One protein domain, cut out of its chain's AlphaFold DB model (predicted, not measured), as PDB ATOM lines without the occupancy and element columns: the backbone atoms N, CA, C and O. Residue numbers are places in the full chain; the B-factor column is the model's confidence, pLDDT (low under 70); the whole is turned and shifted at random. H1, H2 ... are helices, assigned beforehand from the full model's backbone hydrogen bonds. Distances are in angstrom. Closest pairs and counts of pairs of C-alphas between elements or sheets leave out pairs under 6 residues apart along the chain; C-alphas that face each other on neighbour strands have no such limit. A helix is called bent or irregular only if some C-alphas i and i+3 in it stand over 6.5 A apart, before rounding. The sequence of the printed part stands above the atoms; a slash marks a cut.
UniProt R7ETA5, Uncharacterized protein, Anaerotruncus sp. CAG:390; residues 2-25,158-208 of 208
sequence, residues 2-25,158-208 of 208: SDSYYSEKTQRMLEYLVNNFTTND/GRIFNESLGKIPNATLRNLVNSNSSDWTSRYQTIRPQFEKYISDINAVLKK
ATOM      1  N   SER A   2     129.034 106.770  88.846       73.69
ATOM      2  CA  SER A   2     127.682 106.483  89.354       73.69
ATOM      3  C   SER A   2     127.322 107.450  90.478       73.69
ATOM      4  O   SER A   2     128.077 107.562  91.445       73.69
ATOM      5  N   ASP A   3     126.147 108.066  90.379       77.69
ATOM      6  CA  ASP A   3     125.590 108.951  91.409       77.69
ATOM      7  C   ASP A   3     125.391 108.225  92.746       77.69
ATOM      8  O   ASP A   3     125.382 108.845  93.802       77.69
ATOM      9  N   SER A   4     125.307 106.889  92.725       79.19
ATOM     10  CA  SER A   4     125.211 106.080  93.941       79.19
ATOM     11  C   SER A   4     126.509 106.035  94.754       79.19
ATOM     12  O   SER A   4     126.447 105.892  95.973       79.19
ATOM     13  N   TYR A   5     127.683 106.169  94.123       85.25
ATOM     14  CA  TYR A   5     128.968 105.948  94.798       85.25
ATOM     15  C   TYR A   5     129.309 107.092  95.760       85.25
ATOM     16  O   TYR A   5     129.616 106.859  96.930       85.25
ATOM     17  N   TYR A   6     129.170 108.334  95.297       89.88
ATOM     18  CA  TYR A   6     129.258 109.535  96.123       89.88
ATOM     19  C   TYR A   6     127.849 110.049  96.435       89.88
ATOM     20  O   TYR A   6     127.366 110.992  95.817       89.88
ATOM     21  N   SER A   7     127.180 109.375  97.371       90.12
ATOM     22  CA  SER A   7     125.798 109.664  97.760       90.12
ATOM     23  C   SER A   7     125.632 109.741  99.274       90.12
ATOM     24  O   SER A   7     126.424 109.168 100.030       90.12
ATOM     25  N   GLU A   8     124.538 110.368  99.717       91.50
ATOM     26  CA  GLU A   8     124.094 110.291 101.113       91.50
ATOM     27  C   GLU A   8     123.890 108.843 101.565       91.50
ATOM     28  O   GLU A   8     124.202 108.498 102.701       91.50
ATOM     29  N   LYS A   9     123.416 107.969 100.669       90.81
ATOM     30  CA  LYS A   9     123.218 106.548 100.967       90.81
ATOM     31  C   LYS A   9     124.538 105.862 101.335       90.81
ATOM     32  O   LYS A   9     124.575 105.108 102.305       90.81
ATOM     33  N   THR A  10     125.629 106.147 100.620       91.62
ATOM     34  CA  THR A  10     126.966 105.618 100.957       91.62
ATOM     35  C   THR A  10     127.476 106.169 102.288       91.62
ATOM     36  O   THR A  10     128.002 105.401 103.092       91.62
ATOM     37  N   GLN A  11     127.290 107.470 102.539       94.00
ATOM     38  CA  GLN A  11     127.656 108.118 103.804       94.00
ATOM     39  C   GLN A  11     126.932 107.462 104.995       94.00
ATOM     40  O   GLN A  11     127.585 106.975 105.914       94.00
ATOM     41  N   ARG A  12     125.599 107.346 104.929       93.06
ATOM     42  CA  ARG A  12     124.780 106.723 105.983       93.06
ATOM     43  C   ARG A  12     125.109 105.247 106.191       93.06
ATOM     44  O   ARG A  12     125.119 104.763 107.317       93.06
ATOM     45  N   MET A  13     125.383 104.514 105.110       91.06
ATOM     46  CA  MET A  13     125.821 103.119 105.201       91.06
ATOM     47  C   MET A  13     127.154 102.999 105.949       91.06
ATOM     48  O   MET A  13     127.290 102.127 106.805       91.06
ATOM     49  N   LEU A  14     128.115 103.886 105.675       92.69
ATOM     50  CA  LEU A  14     129.394 103.891 106.380       92.69
ATOM     51  C   LEU A  14     129.219 104.223 107.869       92.69
ATOM     52  O   LEU A  14     129.775 103.516 108.702       92.69
ATOM     53  N   GLU A  15     128.429 105.245 108.202       92.81
ATOM     54  CA  GLU A  15     128.091 105.597 109.591       92.81
ATOM     55  C   GLU A  15     127.468 104.417 110.338       92.81
ATOM     56  O   GLU A  15     127.903 104.084 111.437       92.81
ATOM     57  N   TYR A  16     126.498 103.737 109.717       89.31
ATOM     58  CA  TYR A  16     125.876 102.544 110.283       89.31
ATOM     59  C   TYR A  16     126.910 101.446 110.571       89.31
ATOM     60  O   TYR A  16     126.939 100.907 111.673       89.31
ATOM     61  N   LEU A  17     127.795 101.128 109.620       88.00
ATOM     62  CA  LEU A  17     128.825 100.102 109.826       88.00
ATOM     63  C   LEU A  17     129.821 100.478 110.929       88.00
ATOM     64  O   LEU A  17     130.159  99.636 111.756       88.00
ATOM     65  N   VAL A  18     130.285 101.727 110.940       89.94
ATOM     66  CA  VAL A  18     131.230 102.242 111.941       89.94
ATOM     67  C   VAL A  18     130.616 102.182 113.341       89.94
ATOM     68  O   VAL A  18     131.244 101.664 114.264       89.94
ATOM     69  N   ASN A  19     129.367 102.626 113.489       88.00
ATOM     70  CA  ASN A  19     128.659 102.584 114.765       88.00
ATOM     71  C   ASN A  19     128.447 101.140 115.240       88.00
ATOM     72  O   ASN A  19     128.855 100.803 116.346       88.00
ATOM     73  N   ASN A  20     127.915 100.249 114.393       84.06
ATOM     74  CA  ASN A  20     127.657  98.863 114.807       84.06
ATOM     75  C   ASN A  20     128.919  98.123 115.247       84.06
ATOM     76  O   ASN A  20     128.881  97.365 116.210       84.06
ATOM     77  N   PHE A  21     130.052  98.344 114.575       79.38
ATOM     78  CA  PHE A  21     131.303  97.691 114.962       79.38
ATOM     79  C   PHE A  21     131.959  98.291 116.210       79.38
ATOM     80  O   PHE A  21     132.920  97.708 116.709       79.38
ATOM     81  N   THR A  22     131.464  99.418 116.728       79.00
ATOM     82  CA  THR A  22     132.036 100.081 117.909       79.00
ATOM     83  C   THR A  22     131.142 100.076 119.140       79.00
ATOM     84  O   THR A  22     131.672 100.113 120.248       79.00
ATOM     85  N   THR A  23     129.817  99.992 118.990       75.06
ATOM     86  CA  THR A  23     128.869 100.115 120.112       75.06
ATOM     87  C   THR A  23     128.428  98.784 120.737       75.06
ATOM     88  O   THR A  23     127.548  98.784 121.585       75.06
ATOM     89  N   ASN A  24     129.089  97.666 120.411       59.31
ATOM     90  CA  ASN A  24     129.012  96.356 121.092       59.31
ATOM     91  C   ASN A  24     127.676  95.577 121.096       59.31
ATOM     92  O   ASN A  24     127.680  94.450 121.592       59.31
ATOM     93  N   ASP A  25     126.582  96.077 120.519       62.12
ATOM     94  CA  ASP A  25     125.304  95.336 120.521       62.12
ATOM     95  C   ASP A  25     125.137  94.368 119.334       62.12
ATOM     96  O   ASP A  25     124.441  93.359 119.451       62.12
ATOM     97  N   GLY A 158     133.706  98.318  90.144       88.38
ATOM     98  CA  GLY A 158     134.721  98.778  91.089       88.38
ATOM     99  C   GLY A 158     135.538  97.619  91.662       88.38
ATOM    100  O   GLY A 158     136.735  97.769  91.903       88.38
ATOM    101  N   ARG A 159     134.920  96.440  91.820       85.12
ATOM    102  CA  ARG A 159     135.624  95.200  92.182       85.12
ATOM    103  C   ARG A 159     136.367  94.581  91.006       85.12
ATOM    104  O   ARG A 159     137.498  94.148  91.194       85.12
ATOM    105  N   ILE A 160     135.754  94.533  89.823       86.75
ATOM    106  CA  ILE A 160     136.372  93.930  88.628       86.75
ATOM    107  C   ILE A 160     137.651  94.680  88.248       86.75
ATOM    108  O   ILE A 160     138.699  94.066  88.067       86.75
ATOM    109  N   PHE A 161     137.592  96.010  88.210       89.38
ATOM    110  CA  PHE A 161     138.726  96.868  87.876       89.38
ATOM    111  C   PHE A 161     139.496  97.347  89.110       89.38
ATOM    112  O   PHE A 161     140.181  98.361  89.037       89.38
ATOM    113  N   ASN A 162     139.402  96.654  90.252       89.75
ATOM    114  CA  ASN A 162     139.957  97.143  91.517       89.75
ATOM    115  C   ASN A 162     141.432  97.558  91.404       89.75
ATOM    116  O   ASN A 162     141.798  98.631  91.871       89.75
ATOM    117  N   GLU A 163     142.269  96.741  90.762       90.88
ATOM    118  CA  GLU A 163     143.689  97.063  90.569       90.88
ATOM    119  C   GLU A 163     143.884  98.251  89.616       90.88
ATOM    120  O   GLU A 163     144.606  99.190  89.948       90.88
ATOM    121  N   SER A 164     143.183  98.271  88.479       92.88
ATOM    122  CA  SER A 164     143.225  99.376  87.507       92.88
ATOM    123  C   SER A 164     142.705 100.698  88.081       92.88
ATOM    124  O   SER A 164     143.115 101.767  87.643       92.88
ATOM    125  N   LEU A 165     141.830 100.632  89.084       94.00
ATOM    126  CA  LEU A 165     141.287 101.770  89.823       94.00
ATOM    127  C   LEU A 165     142.128 102.123  91.063       94.00
ATOM    128  O   LEU A 165     141.645 102.813  91.961       94.00
ATOM    129  N   GLY A 166     143.367 101.627  91.162       93.62
ATOM    130  CA  GLY A 166     144.286 101.943  92.259       93.62
ATOM    131  C   GLY A 166     143.804 101.457  93.627       93.62
ATOM    132  O   GLY A 166     144.109 102.069  94.648       93.62
ATOM    133  N   LYS A 167     143.003 100.385  93.656       93.19
ATOM    134  CA  LYS A 167     142.346  99.809  94.843       93.19
ATOM    135  C   LYS A 167     141.368 100.753  95.549       93.19
ATOM    136  O   LYS A 167     140.883 100.420  96.632       93.19
ATOM    137  N   ILE A 168     141.040 101.897  94.943       93.00
ATOM    138  CA  ILE A 168     140.181 102.929  95.535       93.00
ATOM    139  C   ILE A 168     138.811 102.366  95.961       93.00
ATOM    140  O   ILE A 168     138.452 102.575  97.126       93.00
ATOM    141  N   PRO A 169     138.066 101.617  95.117       88.81
ATOM    142  CA  PRO A 169     136.727 101.150  95.476       88.81
ATOM    143  C   PRO A 169     136.698 100.233  96.700       88.81
ATOM    144  O   PRO A 169     135.822 100.362  97.550       88.81
ATOM    145  N   ASN A 170     137.667  99.322  96.803       83.94
ATOM    146  CA  ASN A 170     137.697  98.312  97.856       83.94
ATOM    147  C   ASN A 170     138.392  98.806  99.134       83.94
ATOM    148  O   ASN A 170     137.921  98.533 100.236       83.94
ATOM    149  N   ALA A 171     139.517  99.518  99.011       89.44
ATOM    150  CA  ALA A 171     140.330  99.904 100.162       89.44
ATOM    151  C   ALA A 171     139.749 101.102 100.918       89.44
ATOM    152  O   ALA A 171     139.839 101.144 102.139       89.44
ATOM    153  N   THR A 172     139.141 102.071 100.226       91.50
ATOM    154  CA  THR A 172     138.787 103.351 100.859       91.50
ATOM    155  C   THR A 172     137.737 103.189 101.955       91.50
ATOM    156  O   THR A 172     137.994 103.569 103.093       91.50
ATOM    157  N   LEU A 173     136.589 102.578 101.636       88.62
ATOM    158  CA  LEU A 173     135.518 102.354 102.614       88.62
ATOM    159  C   LEU A 173     135.972 101.423 103.746       88.62
ATOM    160  O   LEU A 173     135.688 101.688 104.908       88.62
ATOM    161  N   ARG A 174     136.738 100.369 103.432       88.44
ATOM    162  CA  ARG A 174     137.288  99.459 104.451       88.44
ATOM    163  C   ARG A 174     138.228 100.166 105.416       88.44
ATOM    164  O   ARG A 174     138.163  99.914 106.611       88.44
ATOM    165  N   ASN A 175     139.106 101.022 104.903       92.69
ATOM    166  CA  ASN A 175     140.062 101.742 105.732       92.69
ATOM    167  C   ASN A 175     139.354 102.721 106.665       92.69
ATOM    168  O   ASN A 175     139.746 102.797 107.819       92.69
ATOM    169  N   LEU A 176     138.298 103.394 106.190       93.69
ATOM    170  CA  LEU A 176     137.461 104.264 107.017       93.69
ATOM    171  C   LEU A 176     136.806 103.487 108.170       93.69
ATOM    172  O   LEU A 176     136.949 103.885 109.323       93.69
ATOM    173  N   VAL A 177     136.213 102.320 107.883       90.44
ATOM    174  CA  VAL A 177     135.681 101.423 108.926       90.44
ATOM    175  C   VAL A 177     136.772 101.007 109.918       90.44
ATOM    176  O   VAL A 177     136.589 101.136 111.124       90.44
ATOM    177  N   ASN A 178     137.932 100.559 109.429       88.38
ATOM    178  CA  ASN A 178     139.043 100.114 110.280       88.38
ATOM    179  C   ASN A 178     139.632 101.239 111.144       88.38
ATOM    180  O   ASN A 178     140.152 100.970 112.223       88.38
ATOM    181  N   SER A 179     139.583 102.485 110.668       92.50
ATOM    182  CA  SER A 179     140.023 103.662 111.417       92.50
ATOM    183  C   SER A 179     138.918 104.278 112.272       92.50
ATOM    184  O   SER A 179     139.131 105.360 112.811       92.50
ATOM    185  N   ASN A 180     137.749 103.635 112.366       91.75
ATOM    186  CA  ASN A 180     136.583 104.161 113.070       91.75
ATOM    187  C   ASN A 180     136.199 105.587 112.614       91.75
ATOM    188  O   ASN A 180     135.947 106.472 113.426       91.75
ATOM    189  N   SER A 181     136.225 105.832 111.302       94.31
ATOM    190  CA  SER A 181     135.860 107.116 110.696       94.31
ATOM    191  C   SER A 181     134.727 106.910 109.704       94.31
ATOM    192  O   SER A 181     134.758 105.999 108.878       94.31
ATOM    193  N   SER A 182     133.742 107.799 109.758       94.69
ATOM    194  CA  SER A 182     132.650 107.875 108.796       94.69
ATOM    195  C   SER A 182     132.796 109.051 107.825       94.69
ATOM    196  O   SER A 182     131.842 109.393 107.136       94.69
ATOM    197  N   ASP A 183     133.986 109.650 107.688       95.19
ATOM    198  CA  ASP A 183     134.218 110.858 106.876       95.19
ATOM    199  C   ASP A 183     134.312 110.568 105.363       95.19
ATOM    200  O   ASP A 183     135.269 110.959 104.681       95.19
ATOM    201  N   TRP A 184     133.320 109.864 104.807       93.88
ATOM    202  CA  TRP A 184     133.308 109.474 103.397       93.88
ATOM    203  C   TRP A 184     133.371 110.685 102.474       93.88
ATOM    204  O   TRP A 184     134.155 110.683 101.526       93.88
ATOM    205  N   THR A 185     132.604 111.734 102.772       92.62
ATOM    206  CA  THR A 185     132.541 112.932 101.925       92.62
ATOM    207  C   THR A 185     133.911 113.580 101.735       92.62
ATOM    208  O   THR A 185     134.385 113.728 100.605       92.62
ATOM    209  N   SER A 186     134.580 113.902 102.841       93.69
ATOM    210  CA  SER A 186     135.911 114.509 102.838       93.69
ATOM    211  C   SER A 186     136.934 113.586 102.185       93.69
ATOM    212  O   SER A 186     137.708 114.011 101.325       93.69
ATOM    213  N   ARG A 187     136.905 112.290 102.528       94.88
ATOM    214  CA  ARG A 187     137.832 111.313 101.953       94.88
ATOM    215  C   ARG A 187     137.663 111.198 100.443       94.88
ATOM    216  O   ARG A 187     138.666 111.164  99.729       94.88
ATOM    217  N   TYR A 188     136.422 111.138  99.966       92.69
ATOM    218  CA  TYR A 188     136.104 111.020  98.552       92.69
ATOM    219  C   TYR A 188     136.598 112.236  97.762       92.69
ATOM    220  O   TYR A 188     137.201 112.061  96.706       92.69
ATOM    221  N   GLN A 189     136.443 113.454  98.290       93.56
ATOM    222  CA  GLN A 189     136.965 114.667  97.646       93.56
ATOM    223  C   GLN A 189     138.479 114.594  97.405       93.56
ATOM    224  O   GLN A 189     138.938 114.961  96.324       93.56
ATOM    225  N   THR A 190     139.249 114.053  98.355       95.12
ATOM    226  CA  THR A 190     140.701 113.869  98.192       95.12
ATOM    227  C   THR A 190     141.048 112.868  97.086       95.12
ATOM    228  O   THR A 190     141.992 113.089  96.331       95.12
ATOM    229  N   ILE A 191     140.317 111.754  96.979       94.44
ATOM    230  CA  ILE A 191     140.633 110.681  96.015       94.44
ATOM    231  C   ILE A 191     140.008 110.895  94.632       94.44
ATOM    232  O   ILE A 191     140.460 110.290  93.659       94.44
ATOM    233  N   ARG A 192     138.976 111.741  94.529       93.62
ATOM    234  CA  ARG A 192     138.166 111.927  93.321       93.62
ATOM    235  C   ARG A 192     138.993 112.249  92.070       93.62
ATOM    236  O   ARG A 192     138.775 111.552  91.079       93.62
ATOM    237  N   PRO A 193     139.955 113.197  92.075       95.50
ATOM    238  CA  PRO A 193     140.712 113.521  90.862       95.50
ATOM    239  C   PRO A 193     141.483 112.316  90.308       95.50
ATOM    240  O   PRO A 193     141.475 112.048  89.107       95.50
ATOM    241  N   GLN A 194     142.109 111.539  91.197       95.56
ATOM    242  CA  GLN A 194     142.852 110.341  90.816       95.56
ATOM    243  C   GLN A 194     141.916 109.227  90.331       95.56
ATOM    244  O   GLN A 194     142.231 108.518  89.375       95.56
ATOM    245  N   PHE A 195     140.755 109.084  90.971       94.31
ATOM    246  CA  PHE A 195     139.770 108.076  90.605       94.31
ATOM    247  C   PHE A 195     139.139 108.355  89.232       94.31
ATOM    248  O   PHE A 195     139.035 107.449  88.408       94.31
ATOM    249  N   GLU A 196     138.788 109.613  88.949       94.00
ATOM    250  CA  GLU A 196     138.279 110.045  87.642       94.00
ATOM    251  C   GLU A 196     139.312 109.828  86.529       94.00
ATOM    252  O   GLU A 196     138.949 109.362  85.446       94.00
ATOM    253  N   LYS A 197     140.602 110.063  86.811       96.19
ATOM    254  CA  LYS A 197     141.689 109.738  85.881       96.19
ATOM    255  C   LYS A 197     141.728 108.245  85.542       96.19
ATOM    256  O   LYS A 197     141.692 107.902  84.366       96.19
ATOM    257  N   TYR A 198     141.727 107.359  86.540       95.94
ATOM    258  CA  TYR A 198     141.747 105.912  86.286       95.94
ATOM    259  C   TYR A 198     140.536 105.432  85.479       95.94
ATOM    260  O   TYR A 198     140.674 104.600  84.585       95.94
ATOM    261  N   ILE A 199     139.347 105.975  85.756       93.38
ATOM    262  CA  ILE A 199     138.142 105.667  84.977       93.38
ATOM    263  C   ILE A 199     138.304 106.126  83.522       93.38
ATOM    264  O   ILE A 199     137.932 105.395  82.603       93.38
ATOM    265  N   SER A 200     138.859 107.322  83.300       94.69
ATOM    266  CA  SER A 200     139.144 107.827  81.953       94.69
ATOM    267  C   SER A 200     140.115 106.915  81.200       94.69
ATOM    268  O   SER A 200     139.855 106.577  80.046       94.69
ATOM    269  N   ASP A 201     141.185 106.468  81.860       94.75
ATOM    270  CA  ASP A 201     142.198 105.590  81.268       94.75
ATOM    271  C   ASP A 201     141.599 104.229  80.868       94.75
ATOM    272  O   ASP A 201     141.805 103.765  79.745       94.75
ATOM    273  N   ILE A 202     140.781 103.619  81.737       92.69
ATOM    274  CA  ILE A 202     140.067 102.367  81.430       92.69
ATOM    275  C   ILE A 202     139.144 102.553  80.219       92.69
ATOM    276  O   ILE A 202     139.173 101.755  79.281       92.69
ATOM    277  N   ASN A 203     138.353 103.628  80.198       91.94
ATOM    278  CA  ASN A 203     137.431 103.904  79.096       91.94
ATOM    279  C   ASN A 203     138.156 104.150  77.765       91.94
ATOM    280  O   ASN A 203     137.623 103.805  76.713       91.94
ATOM    281  N   ALA A 204     139.352 104.740  77.785       93.56
ATOM    282  CA  ALA A 204     140.145 104.952  76.576       93.56
ATOM    283  C   ALA A 204     140.627 103.630  75.954       93.56
ATOM    284  O   ALA A 204     140.725 103.529  74.732       93.56
ATOM    285  N   VAL A 205     140.894 102.610  76.778       88.81
ATOM    286  CA  VAL A 205     141.277 101.271  76.306       88.81
ATOM    287  C   VAL A 205     140.069 100.504  75.765       88.81
ATOM    288  O   VAL A 205     140.185  99.874  74.720       88.81
ATOM    289  N   LEU A 206     138.916 100.583  76.437       84.88
ATOM    290  CA  LEU A 206     137.707  99.825  76.077       84.88
ATOM    291  C   LEU A 206     136.921 100.390  74.880       84.88
ATOM    292  O   LEU A 206     136.008  99.734  74.395       84.88
ATOM    293  N   LYS A 207     137.227 101.610  74.424       81.25
ATOM    294  CA  LYS A 207     136.594 102.233  73.245       81.25
ATOM    295  C   LYS A 207     137.217 101.820  71.904       81.25
ATOM    296  O   LYS A 207     136.770 102.319  70.874       81.25
ATOM    297  N   LYS A 208     138.266 100.998  71.923       51.50
ATOM    298  CA  LYS A 208     138.887 100.427  70.722       51.50
ATOM    299  C   LYS A 208     138.177  99.147  70.318       51.50
ATOM    300  O   LYS A 208     138.057  98.948  69.094       51.50
TER     301      LYS A 208
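Overview. This is residues 2 to 25 and 158 to 208 of the 208 residues of an uncharacterized protein of Anaerotruncus sp. CAG:390 (UniProt R7ETA5). A long kinked helix, H3, pairs with the shorter H2 in a loose helical hairpin, and a third helix, H1, packs obliquely on the hairpin's closed end, where H2 ends and H3 begins. At the other end, H3 runs on past H2, and its last residues, 203 to 206, stick out together with 207 and 208. The printed part has 75 residues, with three named helices in the order H1, H2, H3 and no named strand; the class is all helix. It is only just loose, close to compact, with a radius of gyration of the C-alphas of 14.1 A, and the C-alphas span 52 by 20 by 18 A along their three main axes.

Along the chain. Begin at Ser 2 and go on to C-alpha 8 at (124.094, 110.291, 101.113); from there H1, residues 8 to 22, runs 21.2 A to C-alpha 22 at (132.036, 100.081, 117.909). Past the cut after Asp 25, the printed part resumes at Gly 158. Next look for H2, residues 168 to 178, 15.1 A long. It is irregular, but only just: C-alphas 170 and 173 are 6.6 A apart. Then find H3, residues 184 to 206, which runs 29.3 A to C-alpha 206 at (137.707, 99.825, 76.077). H3 is irregular too, with C-alphas 190 and 193 at 7.3 A, and it has a kink of 58 degrees near residue 191.

Arrangement. With residues 14 to 18 alone, H1 touches H2; the closest C-alphas are those of Val 18 and Val 177, 5.4 A apart. These two helices run the same way at a steep tilt of 39 degrees. H1 touches H3 with residues 10 to 14 alone, and H3 meets this touch with residues 184 to 185 alone; the closest C-alphas, of Gln 11 and Trp 184, are 5.8 A apart. H1 and H3 run opposite ways at a steep tilt of 59 degrees. H2 and H3 form a helical hairpin and touch, their closest C-alphas being those of Ile 168 and Phe 195 at 7.1 A. They run opposite ways at a shallow tilt of 22 degrees. In H1, every O i to N i+4 pair is within hydrogen-bond range; in H2 it is 5 of 7 and in H3 17 of 19.

Size, cuts and confidence. Look at Asp 25 and Lys 208 for the two C-alphas farthest apart, 51.9 A. Residues 26 to 157 are not printed, and C-alphas 25 and 158 are 31.1 A apart across that cut, which lies in the link from H1 to H2. The link from H2 to H3 is tight, with 5 residues. Residues 203 to 208, of which 203 to 206 belong to H3, stand free; Lys 208 is the chain's last residue. The mean pLDDT of the printed part is 89.0, and residues 24 to 25 and residue 208 are under 70, where the model's confidence is low.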